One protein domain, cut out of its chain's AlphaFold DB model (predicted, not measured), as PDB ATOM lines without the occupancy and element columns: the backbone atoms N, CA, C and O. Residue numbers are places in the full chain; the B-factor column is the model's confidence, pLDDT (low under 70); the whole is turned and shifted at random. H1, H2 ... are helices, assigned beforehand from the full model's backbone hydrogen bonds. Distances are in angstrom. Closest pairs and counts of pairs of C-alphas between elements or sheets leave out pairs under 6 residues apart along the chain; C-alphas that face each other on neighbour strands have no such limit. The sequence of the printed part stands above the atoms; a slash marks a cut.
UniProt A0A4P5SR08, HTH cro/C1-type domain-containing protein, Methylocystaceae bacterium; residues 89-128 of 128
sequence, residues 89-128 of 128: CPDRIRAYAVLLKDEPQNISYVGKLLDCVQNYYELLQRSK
ATOM      1  N   CYS A  89       0.012  -3.536  46.657       79.19
ATOM      2  CA  CYS A  89       0.680  -3.439  45.356       79.19
ATOM      3  C   CYS A  89       0.322  -4.613  44.416       79.19
ATOM      4  O   CYS A  89       0.049  -4.332  43.247       79.19
ATOM      5  N   PRO A  90       0.257  -5.891  44.862       86.19
ATOM      6  CA  PRO A  90      -0.112  -7.000  43.974       86.19
ATOM      7  C   PRO A  90      -1.507  -6.840  43.351       86.19
ATOM      8  O   PRO A  90      -1.677  -7.089  42.156       86.19
ATOM      9  N   ASP A  91      -2.480  -6.343  44.119       84.75
ATOM     10  CA  ASP A  91      -3.845  -6.106  43.632       84.75
ATOM     11  C   ASP A  91      -3.895  -5.008  42.561       84.75
ATOM     12  O   ASP A  91      -4.581  -5.154  41.550       84.75
ATOM     13  N   ARG A  92      -3.116  -3.930  42.726       83.31
ATOM     14  CA  ARG A  92      -3.024  -2.855  41.721       83.31
ATOM     15  C   ARG A  92      -2.336  -3.316  40.440       83.31
ATOM     16  O   ARG A  92      -2.817  -2.993  39.357       83.31
ATOM     17  N   ILE A  93      -1.251  -4.087  40.555       88.56
ATOM     18  CA  ILE A  93      -0.559  -4.693  39.405       88.56
ATOM     19  C   ILE A  93      -1.543  -5.569  38.625       88.56
ATOM     20  O   ILE A  93      -1.671  -5.426  37.409       88.56
ATOM     21  N   ARG A  94      -2.289  -6.426  39.331       89.38
ATOM     22  CA  ARG A  94      -3.294  -7.301  38.724       89.38
ATOM     23  C   ARG A  94      -4.408  -6.508  38.042       89.38
ATOM     24  O   ARG A  94      -4.758  -6.832  36.913       89.38
ATOM     25  N   ALA A  95      -4.932  -5.466  38.684       85.81
ATOM     26  CA  ALA A  95      -5.976  -4.622  38.108       85.81
ATOM     27  C   ALA A  95      -5.520  -3.943  36.805       85.81
ATOM     28  O   ALA A  95      -6.231  -3.995  35.804       85.81
ATOM     29  N   TYR A  96      -4.317  -3.362  36.781       85.94
ATOM     30  CA  TYR A  96      -3.776  -2.751  35.563       85.94
ATOM     31  C   TYR A  96      -3.526  -3.775  34.455       85.94
ATOM     32  O   TYR A  96      -3.823  -3.495  33.296       85.94
ATOM     33  N   ALA A  97      -3.033  -4.967  34.797       88.31
ATOM     34  CA  ALA A  97      -2.836  -6.038  33.828       88.31
ATOM     35  C   ALA A  97      -4.162  -6.508  33.198       88.31
ATOM     36  O   ALA A  97      -4.201  -6.763  31.997       88.31
ATOM     37  N   VAL A  98      -5.245  -6.584  33.980       88.62
ATOM     38  CA  VAL A  98      -6.589  -6.918  33.471       88.62
ATOM     39  C   VAL A  98      -7.098  -5.833  32.521       88.62
ATOM     40  O   VAL A  98      -7.455  -6.144  31.390       88.62
ATOM     41  N   LEU A  99      -7.031  -4.559  32.921       84.06
ATOM     42  CA  LEU A  99      -7.480  -3.440  32.082       84.06
ATOM     43  C   LEU A  99      -6.731  -3.355  30.743       84.06
ATOM     44  O   LEU A  99      -7.324  -3.011  29.728       84.06
ATOM     45  N   LEU A 100      -5.435  -3.679  30.734       87.69
ATOM     46  CA  LEU A 100      -4.624  -3.712  29.514       87.69
ATOM     47  C   LEU A 100      -4.942  -4.911  28.615       87.69
ATOM     48  O   LEU A 100      -4.818  -4.806  27.396       87.69
ATOM     49  N   LYS A 101      -5.322  -6.047  29.206       88.06
ATOM     50  CA  LYS A 101      -5.717  -7.247  28.463       88.06
ATOM     51  C   LYS A 101      -7.060  -7.045  27.761       88.06
ATOM     52  O   LYS A 101      -7.199  -7.459  26.613       88.06
ATOM     53  N   ASP A 102      -8.019  -6.443  28.457       86.19
ATOM     54  CA  ASP A 102      -9.390  -6.289  27.966       86.19
ATOM     55  C   ASP A 102      -9.517  -5.104  26.993       86.19
ATOM     56  O   ASP A 102     -10.279  -5.166  26.030       86.19
ATOM     57  N   GLU A 103      -8.727  -4.046  27.196       84.94
ATOM     58  CA  GLU A 103      -8.766  -2.822  26.394       84.94
ATOM     59  C   GLU A 103      -7.350  -2.351  26.009       84.94
ATOM     60  O   GLU A 103      -6.750  -1.528  26.703       84.94
ATOM     61  N   PRO A 104      -6.786  -2.813  24.880       75.81
ATOM     62  CA  PRO A 104      -5.403  -2.507  24.501       75.81
ATOM     63  C   PRO A 104      -5.148  -1.017  24.206       75.81
ATOM     64  O   PRO A 104      -4.009  -0.559  24.289       75.81
ATOM     65  N   GLN A 105      -6.191  -0.227  23.925       82.50
ATOM     66  CA  GLN A 105      -6.111   1.237  23.810       82.50
ATOM     67  C   GLN A 105      -5.713   1.944  25.120       82.50
ATOM     68  O   GLN A 105      -5.286   3.100  25.096       82.50
ATOM     69  N   ASN A 106      -5.779   1.261  26.264       81.50
ATOM     70  CA  ASN A 106      -5.445   1.801  27.580       81.50
ATOM     71  C   ASN A 106      -3.924   1.879  27.840       81.50
ATOM     72  O   ASN A 106      -3.446   1.622  28.943       81.50
ATOM     73  N   ILE A 107      -3.143   2.314  26.848       82.69
ATOM     74  CA  ILE A 107      -1.669   2.376  26.878       82.69
ATOM     75  C   ILE A 107      -1.142   3.214  28.058       82.69
ATOM     76  O   ILE A 107      -0.076   2.932  28.604       82.69
ATOM     77  N   SER A 108      -1.910   4.203  28.531       77.50
ATOM     78  CA  SER A 108      -1.552   5.006  29.712       77.50
ATOM     79  C   SER A 108      -1.367   4.177  30.996       77.50
ATOM     80  O   SER A 108      -0.649   4.597  31.906       77.50
ATOM     81  N   TYR A 109      -1.968   2.986  31.073       83.00
ATOM     82  CA  TYR A 109      -1.815   2.072  32.202       83.00
ATOM     83  C   TYR A 109      -0.508   1.281  32.166       83.00
ATOM     84  O   TYR A 109      -0.091   0.799  33.215       83.00
ATOM     85  N   VAL A 110       0.189   1.213  31.025       86.25
ATOM     86  CA  VAL A 110       1.519   0.584  30.932       86.25
ATOM     87  C   VAL A 110       2.517   1.324  31.818       86.25
ATOM     88  O   VAL A 110       3.213   0.697  32.610       86.25
ATOM     89  N   GLY A 111       2.529   2.661  31.768       83.56
ATOM     90  CA  GLY A 111       3.373   3.471  32.653       83.56
ATOM     91  C   GLY A 111       3.037   3.245  34.128       83.56
ATOM     92  O   GLY A 111       3.915   2.941  34.927       83.56
ATOM     93  N   LYS A 112       1.742   3.271  34.476       83.88
ATOM     94  CA  LYS A 112       1.273   3.021  35.852       83.88
ATOM     95  C   LYS A 112       1.632   1.618  36.351       83.88
ATOM     96  O   LYS A 112       1.909   1.446  37.537       83.88
ATOM     97  N   LEU A 113       1.594   0.619  35.470       87.56
ATOM     98  CA  LEU A 113       1.976  -0.758  35.765       87.56
ATOM     99  C   LEU A 113       3.479  -0.858  36.030       87.56
ATOM    100  O   LEU A 113       3.864  -1.419  37.054       87.56
ATOM    101  N   LEU A 114       4.307  -0.279  35.157       88.06
ATOM    102  CA  LEU A 114       5.763  -0.247  35.319       88.06
ATOM    103  C   LEU A 114       6.164   0.436  36.630       88.06
ATOM    104  O   LEU A 114       6.927  -0.138  37.407       88.06
ATOM    105  N   ASP A 115       5.571   1.592  36.933       82.56
ATOM    106  CA  ASP A 115       5.803   2.299  38.194       82.56
ATOM    107  C   ASP A 115       5.400   1.437  39.401       82.56
ATOM    108  O   ASP A 115       6.114   1.368  40.402       82.56
ATOM    109  N   CYS A 116       4.257   0.749  39.330       84.00
ATOM    110  CA  CYS A 116       3.772  -0.090  40.425       84.00
ATOM    111  C   CYS A 116       4.678  -1.310  40.670       84.00
ATOM    112  O   CYS A 116       4.921  -1.664  41.824       84.00
ATOM    113  N   VAL A 117       5.196  -1.932  39.605       88.94
ATOM    114  CA  VAL A 117       6.144  -3.056  39.685       88.94
ATOM    115  C   VAL A 117       7.475  -2.603  40.283       88.94
ATOM    116  O   VAL A 117       7.979  -3.257  41.197       88.94
ATOM    117  N   GLN A 118       8.009  -1.469  39.825       87.06
ATOM    118  CA  GLN A 118       9.266  -0.914  40.326       87.06
ATOM    119  C   GLN A 118       9.184  -0.611  41.829       87.06
ATOM    120  O   GLN A 118      10.026  -1.059  42.607       87.06
ATOM    121  N   ASN A 119       8.113   0.057  42.262       81.88
ATOM    122  CA  ASN A 119       7.886   0.351  43.677       81.88
ATOM    123  C   ASN A 119       7.725  -0.924  44.525       81.88
ATOM    124  O   ASN A 119       8.211  -0.987  45.654       81.88
ATOM    125  N   TYR A 120       7.060  -1.958  43.999       85.81
ATOM    126  CA  TYR A 120       6.921  -3.236  44.701       85.81
ATOM    127  C   TYR A 120       8.272  -3.939  44.891       85.81
ATOM    128  O   TYR A 120       8.548  -4.468  45.968       85.81
ATOM    129  N   TYR A 121       9.139  -3.900  43.876       87.06
ATOM    130  CA  TYR A 121      10.489  -4.450  43.963       87.06
ATOM    131  C   TYR A 121      11.331  -3.744  45.036       87.06
ATOM    132  O   TYR A 121      11.960  -4.406  45.863       87.06
ATOM    133  N   GLU A 122      11.279  -2.412  45.097       84.81
ATOM    134  CA  GLU A 122      11.970  -1.629  46.130       84.81
ATOM    135  C   GLU A 122      11.469  -1.950  47.547       84.81
ATOM    136  O   GLU A 122      12.267  -2.063  48.481       84.81
ATOM    137  N   LEU A 123      10.158  -2.155  47.724       82.50
ATOM    138  CA  LEU A 123       9.588  -2.581  49.008       82.50
ATOM    139  C   LEU A 123      10.095  -3.964  49.438       82.50
ATOM    140  O   LEU A 123      10.412  -4.161  50.610       82.50
ATOM    141  N   LEU A 124      10.203  -4.910  48.502       84.25
ATOM    142  CA  LEU A 124      10.741  -6.243  48.781       84.25
ATOM    143  C   LEU A 124      12.217  -6.198  49.182       84.25
ATOM    144  O   LEU A 124      12.625  -6.944  50.071       84.25
ATOM    145  N   GLN A 125      13.015  -5.330  48.555       84.25
ATOM    146  CA  GLN A 125      14.424  -5.158  48.912       84.25
ATOM    147  C   GLN A 125      14.611  -4.603  50.330       84.25
ATOM    148  O   GLN A 125      15.553  -4.999  51.004       84.25
ATOM    149  N   ARG A 126      13.712  -3.728  50.798       80.38
ATOM    150  CA  ARG A 126      13.761  -3.135  52.151       80.38
ATOM    151  C   ARG A 126      13.251  -4.054  53.264       80.38
ATOM    152  O   ARG A 126      13.462  -3.753  54.431       80.38
ATOM    153  N   SER A 127      12.523  -5.113  52.916       71.31
ATOM    154  CA  SER A 127      11.946  -6.062  53.879       71.31
ATOM    155  C   SER A 127      12.888  -7.223  54.235       71.31
ATOM    156  O   SER A 127      12.482  -8.106  54.993       71.31
ATOM    157  N   LYS A 128      14.091  -7.258  53.655       64.62
ATOM    158  CA  LYS A 128      15.157  -8.221  53.957       64.62
ATOM    159  C   LYS A 128      16.176  -7.584  54.887       64.62
ATOM    160  O   LYS A 128      16.686  -8.328  55.747       64.62
TER     161      LYS A 128
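This is residues 89 to 128 of the 128 residues of the protein "HTH cro/C1-type domain-containing protein" of Methylocystaceae bacterium (UniProt A0A4P5SR08). Two helices lie side by side as a helical hairpin: H1 runs one way, a tight turn follows, and the longer H2 folds back along it and sticks out beyond the place where H1 begins. The outline is a rod, spanning 38 by 15 by 8 A. The printed part has 40 residues with two named helices, H1 then H2, and no named strand; its class is all helix. The whole is loose, with a radius of gyration of the C-alphas of 11.3 A.

H1, residues 89 to 102, and H2, residues 108 to 126, touch, with 15 pairs of C-alphas within 8 A. Their closest C-alphas, those of Ile 93 and Leu 113, are 5.9 A apart. They run opposite ways at a shallow tilt of 24 degrees and form a helical hairpin. In H1 every O i to N i+4 pair is within hydrogen-bond range; in H2, 14 of 15 are.

H1 begins at C-alpha 89 (0.680, -3.439, 45.356) and measures 20.3 A from first to last C-alpha. H2 measures 28.4 A and ends at C-alpha 126 (13.761, -3.135, 52.151).

The two C-alphas farthest apart, those of Gln 105 and Lys 128, are 38.1 A apart. The printed part has no cut, and the link from H1 to H2 is tight. Residue 128, the chain's last, has a pLDDT under 70.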